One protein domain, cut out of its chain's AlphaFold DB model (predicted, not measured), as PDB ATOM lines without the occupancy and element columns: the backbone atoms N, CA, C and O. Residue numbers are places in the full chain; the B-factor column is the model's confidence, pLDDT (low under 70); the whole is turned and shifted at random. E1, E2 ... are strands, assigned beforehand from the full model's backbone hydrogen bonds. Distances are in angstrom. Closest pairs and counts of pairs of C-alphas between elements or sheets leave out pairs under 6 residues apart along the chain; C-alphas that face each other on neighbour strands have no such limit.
ATOM      1  N   MET A   8     -30.913   3.223  14.236       86.19
ATOM      2  CA  MET A   8     -30.491   1.823  14.250       86.19
ATOM      3  C   MET A   8     -29.025   1.734  14.670       86.19
ATOM      4  O   MET A   8     -28.159   2.397  14.098       86.19
ATOM      5  N   CYS A   9     -28.755   0.909  15.673       89.00
ATOM      6  CA  CYS A   9     -27.459   0.796  16.317       89.00
ATOM      7  C   CYS A   9     -27.030  -0.669  16.399       89.00
ATOM      8  O   CYS A   9     -27.803  -1.522  16.822       89.00
ATOM      9  N   TYR A  10     -25.779  -0.948  16.059       90.56
ATOM     10  CA  TYR A  10     -25.118  -2.213  16.343       90.56
ATOM     11  C   TYR A  10     -24.535  -2.170  17.748       90.56
ATOM     12  O   TYR A  10     -23.812  -1.234  18.091       90.56
ATOM     13  N   ILE A  11     -24.809  -3.187  18.555       91.62
ATOM     14  CA  ILE A  11     -24.200  -3.317  19.877       91.62
ATOM     15  C   ILE A  11     -22.790  -3.863  19.706       91.62
ATOM     16  O   ILE A  11     -22.604  -5.030  19.364       91.62
ATOM     17  N   HIS A  12     -21.797  -3.008  19.936       91.75
ATOM     18  CA  HIS A  12     -20.399  -3.418  19.924       91.75
ATOM     19  C   HIS A  12     -20.056  -4.174  21.205       91.75
ATOM     20  O   HIS A  12     -19.514  -5.273  21.148       91.75
ATOM     21  N   ASP A  13     -20.406  -3.578  22.342       93.62
ATOM     22  CA  ASP A  13     -20.216  -4.173  23.657       93.62
ATOM     23  C   ASP A  13     -21.168  -3.532  24.672       93.62
ATOM     24  O   ASP A  13     -21.670  -2.421  24.458       93.62
ATOM     25  N   PHE A  14     -21.401  -4.191  25.802       92.94
ATOM     26  CA  PHE A  14     -22.076  -3.579  26.935       92.94
ATOM     27  C   PHE A  14     -21.581  -4.137  28.264       92.94
ATOM     28  O   PHE A  14     -21.141  -5.273  28.382       92.94
ATOM     29  N   THR A  15     -21.717  -3.315  29.298       94.06
ATOM     30  CA  THR A  15     -21.563  -3.762  30.686       94.06
ATOM     31  C   THR A  15     -22.899  -3.678  31.392       94.06
ATOM     32  O   THR A  15     -23.688  -2.762  31.142       94.06
ATOM     33  N   GLU A  16     -23.142  -4.625  32.286       93.31
ATOM     34  CA  GLU A  16     -24.350  -4.685  33.093       93.31
ATOM     35  C   GLU A  16     -24.026  -4.401  34.558       93.31
ATOM     36  O   GLU A  16     -22.987  -4.808  35.081       93.31
ATOM     37  N   GLN A  17     -24.918  -3.668  35.217       94.12
ATOM     38  CA  GLN A  17     -24.857  -3.404  36.643       94.12
ATOM     39  C   GLN A  17     -26.252  -3.545  37.246       94.12
ATOM     40  O   GLN A  17     -27.160  -2.786  36.909       94.12
ATOM     41  N   LEU A  18     -26.396  -4.482  38.176       92.00
ATOM     42  CA  LEU A  18     -27.617  -4.661  38.951       92.00
ATOM     43  C   LEU A  18     -27.671  -3.641  40.092       92.00
ATOM     44  O   LEU A  18     -26.690  -3.422  40.806       92.00
ATOM     45  N   THR A  19     -28.826  -3.010  40.256       91.62
ATOM     46  CA  THR A  19     -29.167  -2.144  41.390       91.62
ATOM     47  C   THR A  19     -30.477  -2.628  42.009       91.62
ATOM     48  O   THR A  19     -31.098  -3.553  41.492       91.62
ATOM     49  N   GLN A  20     -30.907  -2.023  43.119       91.31
ATOM     50  CA  GLN A  20     -32.141  -2.433  43.800       91.31
ATOM     51  C   GLN A  20     -33.397  -2.220  42.937       91.31
ATOM     52  O   GLN A  20     -34.345  -2.991  43.041       91.31
ATOM     53  N   GLU A  21     -33.402  -1.189  42.093       91.81
ATOM     54  CA  GLU A  21     -34.578  -0.785  41.310       91.81
ATOM     55  C   GLU A  21     -34.427  -1.096  39.814       91.81
ATOM     56  O   GLU A  21     -35.418  -1.336  39.124       91.81
ATOM     57  N   PHE A  22     -33.188  -1.125  39.307       90.75
ATOM     58  CA  PHE A  22     -32.902  -1.277  37.881       90.75
ATOM     59  C   PHE A  22     -31.716  -2.198  37.596       90.75
ATOM     60  O   PHE A  22     -30.688  -2.158  38.277       90.75
ATOM     61  N   THR A  23     -31.795  -2.901  36.477       91.56
ATOM     62  CA  THR A  23     -30.634  -3.370  35.726       91.56
ATOM     63  C   THR A  23     -30.175  -2.251  34.795       91.56
ATOM     64  O   THR A  23     -30.885  -1.840  33.875       91.56
ATOM     65  N   VAL A  24     -28.977  -1.723  35.038       91.50
ATOM     66  CA  VAL A  24     -28.380  -0.661  34.225       91.50
ATOM     67  C   VAL A  24     -27.422  -1.277  33.214       91.50
ATOM     68  O   VAL A  24     -26.358  -1.772  33.586       91.50
ATOM     69  N   LYS A  25     -27.758  -1.185  31.926       91.12
ATOM     70  CA  LYS A  25     -26.877  -1.599  30.823       91.12
ATOM     71  C   LYS A  25     -26.191  -0.370  30.222       91.12
ATOM     72  O   LYS A  25     -26.845   0.561  29.749       91.12
ATOM     73  N   LYS A  26     -24.857  -0.337  30.258       93.38
ATOM     74  CA  LYS A  26     -24.025   0.692  29.609       93.38
ATOM     75  C   LYS A  26     -23.534   0.125  28.283       93.38
ATOM     76  O   LYS A  26     -22.629  -0.703  28.279       93.38
ATOM     77  N   ILE A  27     -24.135   0.575  27.192       92.12
ATOM     78  CA  ILE A  27     -23.938   0.054  25.843       92.12
ATOM     79  C   ILE A  27     -22.963   0.953  25.085       92.12
ATOM     80  O   ILE A  27     -23.113   2.178  25.065       92.12
ATOM     81  N   MET A  28     -21.990   0.334  24.430       94.75
ATOM     82  CA  MET A  28     -21.230   0.921  23.339       94.75
ATOM     83  C   MET A  28     -21.899   0.503  22.033       94.75
ATOM     84  O   MET A  28     -21.857  -0.659  21.632       94.75
ATOM     85  N   ALA A  29     -22.561   1.456  21.396       92.19
ATOM     86  CA  ALA A  29     -23.294   1.262  20.160       92.19
ATOM     87  C   ALA A  29     -22.550   1.918  18.994       92.19
ATOM     88  O   ALA A  29     -21.960   2.986  19.144       92.19
ATOM     89  N   ILE A  30     -22.598   1.294  17.825       91.75
ATOM     90  CA  ILE A  30     -22.106   1.860  16.571       91.75
ATOM     91  C   ILE A  30     -23.307   2.073  15.678       91.75
ATOM     92  O   ILE A  30     -24.089   1.152  15.454       91.75
ATOM     93  N   ALA A  31     -23.457   3.272  15.149       90.06
ATOM     94  CA  ALA A  31     -24.605   3.599  14.334       90.06
ATOM     95  C   ALA A  31     -24.156   4.291  13.048       90.06
ATOM     96  O   ALA A  31     -23.201   5.071  13.049       90.06
ATOM     97  N   ARG A  32     -24.811   3.966  11.933       89.50
ATOM     98  CA  ARG A  32     -24.524   4.593  10.639       89.50
ATOM     99  C   ARG A  32     -25.288   5.905  10.548       89.50
ATOM    100  O   ARG A  32     -26.478   5.947  10.834       89.50
ATOM    101  N   LEU A  33     -24.599   6.973  10.163       86.31
ATOM    102  CA  LEU A  33     -25.227   8.269   9.887       86.31
ATOM    103  C   LEU A  33     -25.820   8.336   8.480       86.31
ATOM    104  O   LEU A  33     -26.677   9.173   8.218       86.31
ATOM    105  N   ASN A  34     -25.321   7.497   7.576       83.25
ATOM    106  CA  ASN A  34     -25.799   7.378   6.213       83.25
ATOM    107  C   ASN A  34     -25.760   5.903   5.805       83.25
ATOM    108  O   ASN A  34     -24.737   5.242   5.982       83.25
ATOM    109  N   ASP A  35     -26.863   5.404   5.258       82.19
ATOM    110  CA  ASP A  35     -26.964   4.018   4.808       82.19
ATOM    111  C   ASP A  35     -26.162   3.765   3.520       82.19
ATOM    112  O   ASP A  35     -25.632   2.666   3.346       82.19
ATOM    113  N   ASP A  36     -25.981   4.794   2.684       88.38
ATOM    114  CA  ASP A  36     -25.238   4.722   1.416       88.38
ATOM    115  C   ASP A  36     -23.716   4.862   1.597       88.38
ATOM    116  O   ASP A  36     -22.943   4.577   0.682       88.38
ATOM    117  N   ASP A  37     -23.260   5.314   2.771       86.25
ATOM    118  CA  ASP A  37     -21.847   5.565   3.063       86.25
ATOM    119  C   ASP A  37     -21.408   4.815   4.324       86.25
ATOM    120  O   ASP A  37     -21.542   5.291   5.454       86.25
ATOM    121  N   LEU A  38     -20.819   3.636   4.108       81.38
ATOM    122  CA  LEU A  38     -20.358   2.735   5.168       81.38
ATOM    123  C   LEU A  38     -19.255   3.332   6.056       81.38
ATOM    124  O   LEU A  38     -18.980   2.784   7.123       81.38
ATOM    125  N   THR A  39     -18.617   4.429   5.639       87.56
ATOM    126  CA  THR A  39     -17.555   5.083   6.417       87.56
ATOM    127  C   THR A  39     -18.101   6.072   7.443       87.56
ATOM    128  O   THR A  39     -17.428   6.387   8.426       87.56
ATOM    129  N   LYS A  40     -19.345   6.533   7.266       90.38
ATOM    130  CA  LYS A  40     -19.994   7.499   8.157       90.38
ATOM    131  C   LYS A  40     -20.667   6.794   9.322       90.38
ATOM    132  O   LYS A  40     -21.887   6.633   9.366       90.38
ATOM    133  N   ILE A  41     -19.848   6.404  10.290       90.62
ATOM    134  CA  ILE A  41     -20.294   5.805  11.547       90.62
ATOM    135  C   ILE A  41     -20.085   6.753  12.727       90.62
ATOM    136  O   ILE A  41     -19.172   7.577  12.738       90.62
ATOM    137  N   VAL A  42     -20.920   6.599  13.749       91.94
ATOM    138  CA  VAL A  42     -20.751   7.226  15.062       91.94
ATOM    139  C   VAL A  42     -20.731   6.169  16.147       91.94
ATOM    140  O   VAL A  42     -21.448   5.171  16.084       91.94
ATOM    141  N   TYR A  43     -19.916   6.424  17.164       92.19
ATOM    142  CA  TYR A  43     -19.893   5.643  18.389       92.19
ATOM    143  C   TYR A  43     -20.761   6.345  19.429       92.19
ATOM    144  O   TYR A  43     -20.551   7.515  19.749       92.19
ATOM    145  N   LEU A  44     -21.737   5.621  19.955       90.75
ATOM    146  CA  LEU A  44     -22.682   6.087  20.951       90.75
ATOM    147  C   LEU A  44     -22.417   5.360  22.263       90.75
ATOM    148  O   LEU A  44     -22.302   4.137  22.305       90.75
ATOM    149  N   ARG A  45     -22.362   6.123  23.352       92.50
ATOM    150  CA  ARG A  45     -22.361   5.572  24.704       92.50
ATOM    151  C   ARG A  45     -23.745   5.756  25.297       92.50
ATOM    152  O   ARG A  45     -24.130   6.871  25.639       92.50
ATOM    153  N   VAL A  46     -24.481   4.663  25.413       88.88
ATOM    154  CA  VAL A  46     -25.890   4.667  25.808       88.88
ATOM    155  C   VAL A  46     -26.025   4.031  27.185       88.88
ATOM    156  O   VAL A  46     -25.362   3.044  27.493       88.88
ATOM    157  N   LYS A  47     -26.869   4.607  28.038       90.38
ATOM    158  CA  LYS A  47     -27.271   3.996  29.306       90.38
ATOM    159  C   LYS A  47     -28.744   3.647  29.232       90.38
ATOM    160  O   LYS A  47     -29.564   4.541  29.050       90.38
ATOM    161  N   VAL A  48     -29.049   2.369  29.390       87.88
ATOM    162  CA  VAL A  48     -30.415   1.853  29.453       87.88
ATOM    163  C   VAL A  48     -30.699   1.425  30.885       87.88
ATOM    164  O   VAL A  48     -29.854   0.803  31.530       87.88
ATOM    165  N   PHE A  49     -31.881   1.784  31.374       89.50
ATOM    166  CA  PHE A  49     -32.376   1.438  32.701       89.50
ATOM    167  C   PHE A  49     -33.565   0.501  32.520       89.50
ATOM    168  O   PHE A  49     -34.612   0.918  32.025       89.50
ATOM    169  N   ILE A  50     -33.380  -0.763  32.879       88.88
ATOM    170  CA  ILE A  50     -34.415  -1.793  32.805       88.88
ATOM    171  C   ILE A  50     -34.927  -2.001  34.234       88.88
ATOM    172  O   ILE A  50     -34.125  -2.373  35.089       88.88
ATOM    173  N   PRO A  51     -36.201  -1.706  34.540       90.62
ATOM    174  CA  PRO A  51     -36.768  -1.948  35.864       90.62
ATOM    175  C   PRO A  51     -36.633  -3.418  36.263       90.62
ATOM    176  O   PRO A  51     -36.822  -4.305  35.434       90.62
ATOM    177  N   VAL A  52     -36.328  -3.676  37.535       88.44
ATOM    178  CA  VAL A  52     -36.321  -5.046  38.079       88.44
ATOM    179  C   VAL A  52     -37.751  -5.568  38.272       88.44
ATOM    180  O   VAL A  52     -37.984  -6.770  38.172       88.44
ATOM    181  N   ASP A  53     -38.715  -4.676  38.531       88.56
ATOM    182  CA  ASP A  53     -40.132  -5.028  38.652       88.56
ATOM    183  C   ASP A  53     -40.748  -5.296  37.264       88.56
ATOM    184  O   ASP A  53     -40.878  -4.359  36.468       88.56
ATOM    185  N   PRO A  54     -41.184  -6.537  36.971       81.00
ATOM    186  CA  PRO A  54     -41.755  -6.897  35.674       81.00
ATOM    187  C   PRO A  54     -43.113  -6.233  35.393       81.00
ATOM    188  O   PRO A  54     -43.572  -6.256  34.251       81.00
ATOM    189  N   ASN A  55     -43.768  -5.638  36.397       88.06
ATOM    190  CA  ASN A  55     -45.004  -4.873  36.198       88.06
ATOM    191  C   ASN A  55     -44.744  -3.488  35.590       88.06
ATOM    192  O   ASN A  55     -45.670  -2.853  35.080       88.06
ATOM    193  N   ILE A  56     -43.498  -3.008  35.638       84.56
ATOM    194  CA  ILE A  56     -43.098  -1.744  35.028       84.56
ATOM    195  C   ILE A  56     -42.657  -2.037  33.596       84.56
ATOM    196  O   ILE A  56     -41.635  -2.679  33.358       84.56
ATOM    197  N   SER A  57     -43.423  -1.549  32.619       77.75
ATOM    198  CA  SER A  57     -43.104  -1.785  31.214       77.75
ATOM    199  C   SER A  57     -41.785  -1.111  30.820       77.75
ATOM    200  O   SER A  57     -41.567   0.082  31.039       77.75
ATOM    201  N   CYS A  58     -40.900  -1.885  30.194       76.75
ATOM    202  CA  CYS A  58     -39.686  -1.394  29.559       76.75
ATOM    203  C   CYS A  58     -39.774  -1.654  28.054       76.75
ATOM    204  O   CYS A  58     -40.209  -2.721  27.636       76.75
ATOM    205  N   GLN A  59     -39.362  -0.684  27.234       70.38
ATOM    206  CA  GLN A  59     -39.327  -0.854  25.773       70.38
ATOM    207  C   GLN A  59     -38.090  -1.617  25.284       70.38
ATOM    208  O   GLN A  59     -37.984  -1.904  24.095       70.38
ATOM    209  N   PHE A  60     -37.145  -1.906  26.177       71.94
ATOM    210  CA  PHE A  60     -35.937  -2.646  25.853       71.94
ATOM    211  C   PHE A  60     -36.092  -4.089  26.324       71.94
ATOM    212  O   PHE A  60     -36.143  -4.349  27.524       71.94
ATOM    213  N   GLU A  61     -36.167  -5.008  25.363       68.75
ATOM    214  CA  GLU A  61     -35.983  -6.439  25.604       68.75
ATOM    215  C   GLU A  61     -34.503  -6.750  25.888       68.75
ATOM    216  O   GLU A  61     -33.617  -5.900  25.722       68.75
ATOM    217  N   ASP A  62     -34.220  -7.980  26.315       72.56
ATOM    218  CA  ASP A  62     -32.846  -8.456  26.421       72.56
ATOM    219  C   ASP A  62     -32.161  -8.502  25.051       72.56
ATOM    220  O   ASP A  62     -32.747  -8.884  24.041       72.56
ATOM    221  N   PHE A  63     -30.886  -8.118  25.029       82.44
ATOM    222  CA  PHE A  63     -30.059  -8.081  23.830       82.44
ATOM    223  C   PHE A  63     -28.662  -8.643  24.100       82.44
ATOM    224  O   PHE A  63     -28.187  -8.659  25.238       82.44
ATOM    225  N   THR A  64     -27.984  -9.067  23.036       82.12
ATOM    226  CA  THR A  64     -26.619  -9.606  23.060       82.12
ATOM    227  C   THR A  64     -25.674  -8.789  22.178       82.12
ATOM    228  O   THR A  64     -26.100  -8.047  21.290       82.12
ATOM    229  N   ASN A  65     -24.365  -8.957  22.383       83.81
ATOM    230  CA  ASN A  65     -23.352  -8.352  21.516       83.81
ATOM    231  C   ASN A  65     -23.559  -8.770  20.050       83.81
ATOM    232  O   ASN A  65     -23.928  -9.909  19.759       83.81
ATOM    233  N   GLY A  66     -23.340  -7.826  19.131       81.75
ATOM    234  CA  GLY A  66     -23.527  -8.019  17.692       81.75
ATOM    235  C   GLY A  66     -24.963  -7.849  17.184       81.75
ATOM    236  O   GLY A  66     -25.169  -7.882  15.973       81.75
ATOM    237  N   GLN A  67     -25.953  -7.635  18.058       86.12
ATOM    238  CA  GLN A  67     -27.330  -7.382  17.628       86.12
ATOM    239  C   GLN A  67     -27.554  -5.940  17.155       86.12
ATOM    240  O   GLN A  67     -26.880  -4.998  17.583       86.12
ATOM    241  N   LEU A  68     -28.544  -5.786  16.275       83.69
ATOM    242  CA  LEU A  68     -29.103  -4.506  15.853       83.69
ATOM    243  C   LEU A  68     -30.252  -4.123  16.785       83.69
ATOM    244  O   LEU A  68     -31.226  -4.863  16.900       83.69
ATOM    245  N   ILE A  69     -30.158  -2.949  17.402       84.19
ATOM    246  CA  ILE A  69     -31.222  -2.365  18.216       84.19
ATOM    247  C   ILE A  69     -31.657  -1.022  17.646       84.19
ATOM    248  O   ILE A  69     -30.854  -0.258  17.108       84.19
ATOM    249  N   LYS A  70     -32.940  -0.708  17.803       83.06
ATOM    250  CA  LYS A  70     -33.476   0.613  17.496       83.06
ATOM    251  C   LYS A  70     -33.570   1.417  18.785       83.06
ATOM    252  O   LYS A  70     -34.363   1.088  19.660       83.06
ATOM    253  N   ILE A  71     -32.794   2.486  18.887       76.56
ATOM    254  CA  ILE A  71     -32.919   3.454  19.979       76.56
ATOM    255  C   ILE A  71     -33.922   4.506  19.502       76.56
ATOM    256  O   ILE A  71     -33.747   5.032  18.405       76.56
ATOM    257  N   CYS A  72     -35.002   4.738  20.256       67.12
ATOM    258  CA  CYS A  72     -36.063   5.706  19.942       67.12
ATOM    259  C   CYS A  72     -36.222   6.738  21.051       67.12
ATOM    260  O   CYS A  72     -36.069   6.373  22.233       67.12
TER     261      CYS A  72
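What this domain is: This is residues 8 to 72 of the 72 residues of an uncharacterized protein of Rhizophagus irregularis (UniProt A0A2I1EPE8). Three long strands, E1, E2 and E3, run side by side as a strongly twisted, curled antiparallel sheet, and the first part of E1 bends away to meet the short strand E4 at the sheet's edge. The loop of residues 34 to 39 sticks out at one end, and a long loop, residues 52 to 67, runs back from the end of E3 to E4. The 65 printed residues hold four named strands, E1 to E4 in turn, and no named helix: the class is all strand, with sheet order E3, E2, E1, E4. The whole is only just loose, close to compact, with a radius of gyration of the C-alphas of 13.3 A and spans of 42 by 20 by 15 A.

Where its parts are: E1, residues 8 to 18, begins with C-alpha 8 at (-30.491, 1.823, 14.250), measures 25.7 A and bends by 78 degrees at residue 12. E2, residues 22 to 32, measures 29.1 A and bends by 51 degrees at residue 28. E3, residues 41 to 51, measures 30.4 A. E4, residues 68 to 71, ends with C-alpha 71 at (-32.919, 3.454, 19.979).

How they stand to each other: E1, E2 and E3 form a meander, each strand the antiparallel neighbour of the one before. In the hairpin E1 and E2, N 10 and O 30 are 2.8 A apart, within hydrogen-bond range. In the hairpin E2 and E3, N 27 and O 46 are 2.8 A apart, also within range. E4 is antiparallel to E1, with N 9 and O 69 within range at 2.8 A; the four strands make a Greek key, a meander whose first strand also neighbours the fourth. E3 and E4 are edge strands and are apart.

The domain as a whole: The C-alphas farthest apart, those of Gln 20 and Asp 36, are 43.5 A apart. The printed part has no cut, and the link from E3 to E4 is long, with 16 residues. Mean pLDDT of the printed part is 87.0; residues 61 and 72 are under 70.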